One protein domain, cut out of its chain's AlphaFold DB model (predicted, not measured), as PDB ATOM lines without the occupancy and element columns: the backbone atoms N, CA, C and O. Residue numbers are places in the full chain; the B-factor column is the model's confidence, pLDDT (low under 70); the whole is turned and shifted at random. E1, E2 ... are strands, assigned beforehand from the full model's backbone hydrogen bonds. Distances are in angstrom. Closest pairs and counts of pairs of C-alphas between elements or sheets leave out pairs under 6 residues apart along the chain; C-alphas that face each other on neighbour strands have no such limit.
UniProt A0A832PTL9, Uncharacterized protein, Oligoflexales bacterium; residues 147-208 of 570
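Overview. This is residues 147 to 208 of the 570 residues of an uncharacterized protein of Oligoflexales bacterium (UniProt A0A832PTL9). Little regular structure is present: two small hairpins, E1 with E2 and then E3 with E4, are set among loops, and Leu 171 of E2 comes near Ala 195 of E4. The printed part has 62 residues, no named helix and four named strands in two antiparallel sheets; the class is all strand, with 16 residues in named elements. It is compact, with a radius of gyration of the C-alphas of 10.5 A and spans of 27 by 24 by 20 A.

Arrangement. E1, residues 159 to 162, and E2, residues 168 to 171, form an antiparallel hairpin at 136 degrees; N 161 and O 169, 2.9 A, are within hydrogen-bond range. E3, residues 184 to 187, and E4, residues 195 to 198, form another at 136 degrees, with N 185 and O 197 at 2.8 A. The closest C-alphas of E2 and E4, Leu 171 and Ala 195, are 5.9 A apart. E1 and E4 are only just apart, at 8.3 A.

Along the chain. E1 spans 9.6 A from C-alpha 159 at (194.609, 218.381, 213.062), E2 8.9 A, E3 9.1 A, and E4 9.8 A to C-alpha 198 at (200.112, 216.886, 226.667).

Size, cuts and confidence. The farthest C-alphas, Val 192 and Cys 206, are 28.4 A apart. The printed part has no cut. E2 to E3 is a long link. Residues 164 to 166 and 191 have pLDDT under 70.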
ATOM      1  N   SER A 147     199.609 226.763 217.951       88.50
ATOM      2  CA  SER A 147     198.311 227.450 217.837       88.50
ATOM      3  C   SER A 147     197.795 227.478 216.384       88.50
ATOM      4  O   SER A 147     198.561 227.758 215.456       88.50
ATOM      5  N   CYS A 148     196.499 227.235 216.158       89.06
ATOM      6  CA  CYS A 148     195.896 227.183 214.816       89.06
ATOM      7  C   CYS A 148     194.470 227.760 214.757       89.06
ATOM      8  O   CYS A 148     193.740 227.771 215.748       89.06
ATOM      9  N   ALA A 149     194.039 228.213 213.575       88.00
ATOM     10  CA  ALA A 149     192.646 228.587 213.306       88.00
ATOM     11  C   ALA A 149     191.890 227.478 212.549       88.00
ATOM     12  O   ALA A 149     190.677 227.309 212.736       88.00
ATOM     13  N   GLY A 150     192.597 226.695 211.731       87.25
ATOM     14  CA  GLY A 150     192.084 225.492 211.077       87.25
ATOM     15  C   GLY A 150     193.189 224.524 210.654       87.25
ATOM     16  O   GLY A 150     194.373 224.816 210.788       87.25
ATOM     17  N   ASP A 151     192.796 223.364 210.120       86.75
ATOM     18  CA  ASP A 151     193.722 222.276 209.753       86.75
ATOM     19  C   ASP A 151     194.851 222.719 208.805       86.75
ATOM     20  O   ASP A 151     195.945 222.174 208.860       86.75
ATOM     21  N   GLY A 152     194.610 223.721 207.953       87.06
ATOM     22  CA  GLY A 152     195.615 224.242 207.020       87.06
ATOM     23  C   GLY A 152     196.762 225.024 207.673       87.06
ATOM     24  O   GLY A 152     197.761 225.281 207.008       87.06
ATOM     25  N   ASP A 153     196.633 225.398 208.951       87.75
ATOM     26  CA  ASP A 153     197.702 226.059 209.715       87.75
ATOM     27  C   ASP A 153     198.674 225.047 210.346       87.75
ATOM     28  O   ASP A 153     199.741 225.422 210.855       87.75
ATOM     29  N   CYS A 154     198.297 223.767 210.313       89.12
ATOM     30  CA  CYS A 154     199.028 222.659 210.894       89.12
ATOM     31  C   CYS A 154     199.933 221.971 209.875       89.12
ATOM     32  O   CYS A 154     199.708 222.031 208.665       89.12
ATOM     33  N   ASN A 155     200.979 221.314 210.379       86.19
ATOM     34  CA  ASN A 155     201.850 220.494 209.543       86.19
ATOM     35  C   ASN A 155     201.073 219.311 208.951       86.19
ATOM     36  O   ASN A 155     200.024 218.913 209.463       86.19
ATOM     37  N   GLU A 156     201.600 218.739 207.871       84.69
ATOM     38  CA  GLU A 156     200.998 217.568 207.238       84.69
ATOM     39  C   GLU A 156     200.801 216.437 208.263       84.69
ATOM     40  O   GLU A 156     201.697 216.130 209.046       84.69
ATOM     41  N   GLY A 157     199.591 215.871 208.300       83.62
ATOM     42  CA  GLY A 157     199.201 214.841 209.269       83.62
ATOM     43  C   GLY A 157     198.624 215.358 210.593       83.62
ATOM     44  O   GLY A 157     198.038 214.567 211.323       83.62
ATOM     45  N   PHE A 158     198.699 216.656 210.898       90.81
ATOM     46  CA  PHE A 158     198.159 217.235 212.136       90.81
ATOM     47  C   PHE A 158     196.746 217.795 211.947       90.81
ATOM     48  O   PHE A 158     196.347 218.185 210.846       90.81
ATOM     49  N   LYS A 159     195.980 217.857 213.040       90.31
ATOM     50  CA  LYS A 159     194.609 218.381 213.062       90.31
ATOM     51  C   LYS A 159     194.469 219.541 214.029       90.31
ATOM     52  O   LYS A 159     195.012 219.495 215.127       90.31
ATOM     53  N   CYS A 160     193.724 220.565 213.619       91.06
ATOM     54  CA  CYS A 160     193.488 221.743 214.439       91.06
ATOM     55  C   CYS A 160     192.308 221.489 215.381       91.06
ATOM     56  O   CYS A 160     191.141 221.689 215.023       91.06
ATOM     57  N   LEU A 161     192.616 221.011 216.582       88.44
ATOM     58  CA  LEU A 161     191.636 220.541 217.552       88.44
ATOM     59  C   LEU A 161     191.614 221.446 218.789       88.44
ATOM     60  O   LEU A 161     192.653 221.976 219.180       88.44
ATOM     61  N   PRO A 162     190.440 221.650 219.409       84.62
ATOM     62  CA  PRO A 162     190.364 222.356 220.680       84.62
ATOM     63  C   PRO A 162     191.033 221.529 221.783       84.62
ATOM     64  O   PRO A 162     190.793 220.326 221.889       84.62
ATOM     65  N   LEU A 163     191.840 222.185 222.616       80.75
ATOM     66  CA  LEU A 163     192.418 221.590 223.818       80.75
ATOM     67  C   LEU A 163     192.303 222.599 224.967       80.75
ATOM     68  O   LEU A 163     192.886 223.677 224.901       80.75
ATOM     69  N   GLY A 164     191.515 222.267 225.994       65.19
ATOM     70  CA  GLY A 164     191.215 223.190 227.093       65.19
ATOM     71  C   GLY A 164     190.407 224.424 226.657       65.19
ATOM     72  O   GLY A 164     189.642 224.377 225.691       65.19
ATOM     73  N   SER A 165     190.559 225.525 227.397       52.75
ATOM     74  CA  SER A 165     189.925 226.832 227.146       52.75
ATOM     75  C   SER A 165     190.727 227.756 226.225       52.75
ATOM     76  O   SER A 165     190.211 228.787 225.792       52.75
ATOM     77  N   ASP A 166     191.978 227.400 225.932       56.91
ATOM     78  CA  ASP A 166     193.009 228.367 225.535       56.91
ATOM     79  C   ASP A 166     193.163 228.512 224.013       56.91
ATOM     80  O   ASP A 166     193.843 229.415 223.524       56.91
ATOM     81  N   GLY A 167     192.459 227.683 223.239       75.06
ATOM     82  CA  GLY A 167     192.397 227.803 221.788       75.06
ATOM     83  C   GLY A 167     192.320 226.462 221.075       75.06
ATOM     84  O   GLY A 167     192.002 225.422 221.657       75.06
ATOM     85  N   LYS A 168     192.582 226.497 219.768       86.75
ATOM     86  CA  LYS A 168     192.803 225.289 218.978       86.75
ATOM     87  C   LYS A 168     194.286 225.138 218.712       86.75
ATOM     88  O   LYS A 168     194.969 226.116 218.399       86.75
ATOM     89  N   TYR A 169     194.739 223.899 218.782       90.38
ATOM     90  CA  TYR A 169     196.129 223.545 218.596       90.38
ATOM     91  C   TYR A 169     196.254 222.442 217.556       90.38
ATOM     92  O   TYR A 169     195.356 221.619 217.371       90.38
ATOM     93  N   CYS A 170     197.382 222.441 216.863       92.12
ATOM     94  CA  CYS A 170     197.774 221.360 215.986       92.12
ATOM     95  C   CYS A 170     198.152 220.162 216.847       92.12
ATOM     96  O   CYS A 170     199.175 220.170 217.530       92.12
ATOM     97  N   LEU A 171     197.299 219.146 216.826       91.25
ATOM     98  CA  LEU A 171     197.505 217.898 217.542       91.25
ATOM     99  C   LEU A 171     197.664 216.764 216.539       91.25
ATOM    100  O   LEU A 171     196.940 216.689 215.536       91.25
ATOM    101  N   ARG A 172     198.616 215.877 216.811       92.31
ATOM    102  CA  ARG A 172     198.844 214.685 216.002       92.31
ATOM    103  C   ARG A 172     197.765 213.641 216.283       92.31
ATOM    104  O   ARG A 172     197.559 213.318 217.446       92.31
ATOM    105  N   PRO A 173     197.089 213.080 215.275       91.00
ATOM    106  CA  PRO A 173     196.265 211.891 215.445       91.00
ATOM    107  C   PRO A 173     197.051 210.720 216.043       91.00
ATOM    108  O   PRO A 173     198.237 210.566 215.774       91.00
ATOM    109  N   CYS A 174     196.385 209.874 216.816       91.56
ATOM    110  CA  CYS A 174     196.980 208.665 217.385       91.56
ATOM    111  C   CYS A 174     195.934 207.557 217.491       91.56
ATOM    112  O   CYS A 174     194.734 207.837 217.532       91.56
ATOM    113  N   GLU A 175     196.371 206.309 217.582       88.12
ATOM    114  CA  GLU A 175     195.501 205.176 217.902       88.12
ATOM    115  C   GLU A 175     195.724 204.720 219.348       88.12
ATOM    116  O   GLU A 175     194.753 204.533 220.105       88.12
ATOM    117  N   ASP A 176     197.002 204.652 219.731       84.19
ATOM    118  CA  ASP A 176     197.531 204.198 221.011       84.19
ATOM    119  C   ASP A 176     198.532 205.212 221.604       84.19
ATOM    120  O   ASP A 176     199.114 206.045 220.912       84.19
ATOM    121  N   HIS A 177     198.809 205.115 222.910       80.81
ATOM    122  CA  HIS A 177     199.770 206.003 223.591       80.81
ATOM    123  C   HIS A 177     201.195 205.939 223.020       80.81
ATOM    124  O   HIS A 177     201.934 206.913 223.136       80.81
ATOM    125  N   LYS A 178     201.573 204.816 222.397       80.81
ATOM    126  CA  LYS A 178     202.884 204.624 221.753       80.81
ATOM    127  C   LYS A 178     203.098 205.525 220.530       80.81
ATOM    128  O   LYS A 178     204.238 205.739 220.147       80.81
ATOM    129  N   ASP A 179     202.023 206.044 219.936       85.44
ATOM    130  CA  ASP A 179     202.100 206.889 218.737       85.44
ATOM    131  C   ASP A 179     202.455 208.348 219.090       85.44
ATOM    132  O   ASP A 179     202.727 209.178 218.218       85.44
ATOM    133  N   CYS A 180     202.438 208.669 220.388       86.38
ATOM    134  CA  CYS A 180     202.660 210.002 220.918       86.38
ATOM    135  C   CYS A 180     204.070 210.173 221.465       86.38
ATOM    136  O   CYS A 180     204.637 209.257 222.053       86.38
ATOM    137  N   LEU A 181     204.613 211.383 221.319       84.88
ATOM    138  CA  LEU A 181     205.919 211.754 221.865       84.88
ATOM    139  C   LEU A 181     205.948 211.665 223.399       84.88
ATOM    140  O   LEU A 181     204.909 211.665 224.067       84.88
ATOM    141  N   SER A 182     207.154 211.625 223.967       81.50
ATOM    142  CA  SER A 182     207.347 211.754 225.412       81.50
ATOM    143  C   SER A 182     206.672 213.029 225.940       81.50
ATOM    144  O   SER A 182     206.735 214.089 225.319       81.50
ATOM    145  N   GLY A 183     205.949 212.907 227.056       80.75
ATOM    146  CA  GLY A 183     205.135 213.985 227.630       80.75
ATOM    147  C   GLY A 183     203.714 214.098 227.063       80.75
ATOM    148  O   GLY A 183     202.901 214.828 227.640       80.75
ATOM    149  N   TYR A 184     203.393 213.355 226.001       87.31
ATOM    150  CA  TYR A 184     202.072 213.304 225.381       87.31
ATOM    151  C   TYR A 184     201.420 211.929 225.560       87.31
ATOM    152  O   TYR A 184     202.084 210.893 225.629       87.31
ATOM    153  N   GLN A 185     200.092 211.921 225.572       86.94
ATOM    154  CA  GLN A 185     199.261 210.728 225.647       86.94
ATOM    155  C   GLN A 185     198.204 210.741 224.548       86.94
ATOM    156  O   GLN A 185     197.684 211.793 224.178       86.94
ATOM    157  N   CYS A 186     197.853 209.557 224.053       89.12
ATOM    158  CA  CYS A 186     196.769 209.427 223.101       89.12
ATOM    159  C   CYS A 186     195.416 209.570 223.804       89.12
ATOM    160  O   CYS A 186     195.057 208.743 224.643       89.12
ATOM    161  N   TYR A 187     194.670 210.621 223.473       86.69
ATOM    162  CA  TYR A 187     193.407 210.959 224.124       86.69
ATOM    163  C   TYR A 187     192.314 211.285 223.106       86.69
ATOM    164  O   TYR A 187     192.585 211.770 222.009       86.69
ATOM    165  N   GLN A 188     191.054 211.044 223.472       82.81
ATOM    166  CA  GLN A 188     189.887 211.335 222.637       82.81
ATOM    167  C   GLN A 188     189.625 212.853 222.564       82.81
ATOM    168  O   GLN A 188     188.788 213.391 223.282       82.81
ATOM    169  N   ALA A 189     190.348 213.555 221.690       75.50
ATOM    170  CA  ALA A 189     190.261 215.010 221.535       75.50
ATOM    171  C   ALA A 189     188.987 215.493 220.803       75.50
ATOM    172  O   ALA A 189     188.654 216.675 220.833       75.50
ATOM    173  N   SER A 190     188.256 214.600 220.129       72.25
ATOM    174  CA  SER A 190     186.944 214.886 219.522       72.25
ATOM    175  C   SER A 190     186.072 213.631 219.492       72.25
ATOM    176  O   SER A 190     186.556 212.551 219.793       72.25
ATOM    177  N   SER A 191     184.811 213.707 219.060       68.56
ATOM    178  CA  SER A 191     183.923 212.530 218.975       68.56
ATOM    179  C   SER A 191     184.363 211.451 217.974       68.56
ATOM    180  O   SER A 191     183.857 210.335 218.024       68.56
ATOM    181  N   VAL A 192     185.290 211.766 217.063       74.31
ATOM    182  CA  VAL A 192     185.672 210.886 215.944       74.31
ATOM    183  C   VAL A 192     187.176 210.647 215.826       74.31
ATOM    184  O   VAL A 192     187.593 209.830 215.012       74.31
ATOM    185  N   LEU A 193     187.993 211.340 216.622       80.75
ATOM    186  CA  LEU A 193     189.447 211.322 216.493       80.75
ATOM    187  C   LEU A 193     190.119 211.350 217.864       80.75
ATOM    188  O   LEU A 193     189.807 212.213 218.692       80.75
ATOM    189  N   LYS A 194     191.076 210.442 218.057       89.31
ATOM    190  CA  LYS A 194     192.063 210.533 219.128       89.31
ATOM    191  C   LYS A 194     193.287 211.300 218.638       89.31
ATOM    192  O   LYS A 194     193.675 211.174 217.476       89.31
ATOM    193  N   ALA A 195     193.881 212.086 219.521       91.44
ATOM    194  CA  ALA A 195     195.082 212.847 219.240       91.44
ATOM    195  C   ALA A 195     196.042 212.833 220.435       91.44
ATOM    196  O   ALA A 195     195.629 212.634 221.578       91.44
ATOM    197  N   CYS A 196     197.323 213.044 220.156       91.38
ATOM    198  CA  CYS A 196     198.365 213.220 221.144       91.38
ATOM    199  C   CYS A 196     198.171 214.557 221.848       91.38
ATOM    200  O   CYS A 196     198.338 215.621 221.252       91.38
ATOM    201  N   VAL A 197     197.808 214.489 223.122       88.88
ATOM    202  CA  VAL A 197     197.649 215.652 223.996       88.88
ATOM    203  C   VAL A 197     198.743 215.638 225.058       88.88
ATOM    204  O   VAL A 197     199.111 214.555 225.515       88.88
ATOM    205  N   PRO A 198     199.260 216.799 225.488       86.94
ATOM    206  CA  PRO A 198     200.112 216.886 226.667       86.94
ATOM    207  C   PRO A 198     199.476 216.181 227.867       86.94
ATOM    208  O   PRO A 198     198.260 216.248 228.064       86.94
ATOM    209  N   ASN A 199     200.285 215.560 228.724       81.31
ATOM    210  CA  ASN A 199     199.786 214.898 229.936       81.31
ATOM    211  C   ASN A 199     199.091 215.863 230.917       81.31
ATOM    212  O   ASN A 199     198.286 215.433 231.741       81.31
ATOM    213  N   THR A 200     199.378 217.165 230.819       79.69
ATOM    214  CA  THR A 200     198.712 218.239 231.577       79.69
ATOM    215  C   THR A 200     197.445 218.761 230.900       79.69
ATOM    216  O   THR A 200     196.758 219.599 231.475       79.69
ATOM    217  N   TYR A 201     197.134 218.286 229.689       80.38
ATOM    218  CA  TYR A 201     196.068 218.794 228.819       80.38
ATOM    219  C   TYR A 201     196.197 220.283 228.468       80.38
ATOM    220  O   TYR A 201     195.222 220.895 228.041       80.38
ATOM    221  N   ASN A 202     197.394 220.857 228.618       84.38
ATOM    222  CA  ASN A 202     197.665 222.252 228.301       84.38
ATOM    223  C   ASN A 202     198.827 222.375 227.306       84.38
ATOM    224  O   ASN A 202     199.892 221.792 227.507       84.38
ATOM    225  N   CYS A 203     198.618 223.147 226.240       85.44
ATOM    226  CA  CYS A 203     199.649 223.489 225.270       85.44
ATOM    227  C   CYS A 203     200.341 224.790 225.691       85.44
ATOM    228  O   CYS A 203     199.877 225.890 225.402       85.44
ATOM    229  N   VAL A 204     201.472 224.649 226.380       85.50
ATOM    230  CA  VAL A 204     202.304 225.775 226.820       85.50
ATOM    231  C   VAL A 204     203.223 226.271 225.701       85.50
ATOM    232  O   VAL A 204     203.619 225.508 224.820       85.50
ATOM    233  N   ALA A 205     203.631 227.543 225.759       81.00
ATOM    234  CA  ALA A 205     204.468 228.152 224.723       81.00
ATOM    235  C   ALA A 205     205.781 227.383 224.488       81.00
ATOM    236  O   ALA A 205     206.187 227.217 223.339       81.00
ATOM    237  N   CYS A 206     206.412 226.849 225.544       83.88
ATOM    238  CA  CYS A 206     207.658 226.095 225.403       83.88
ATOM    239  C   CYS A 206     207.529 224.756 224.666       83.88
ATOM    240  O   CYS A 206     208.545 224.181 224.277       83.88
ATOM    241  N   ALA A 207     206.304 224.267 224.443       82.81
ATOM    242  CA  ALA A 207     206.068 223.041 223.691       82.81
ATOM    243  C   ALA A 207     206.223 223.259 222.177       82.81
ATOM    244  O   ALA A 207     206.564 222.320 221.462       82.81
ATOM    245  N   PHE A 208     206.002 224.488 221.686       82.75
ATOM    246  CA  PHE A 208     206.120 224.782 220.257       82.75
ATOM    247  C   PHE A 208     206.452 226.238 219.913       82.75
ATOM    248  O   PHE A 208     207.382 226.484 219.152       82.75
TER     249      PHE A 208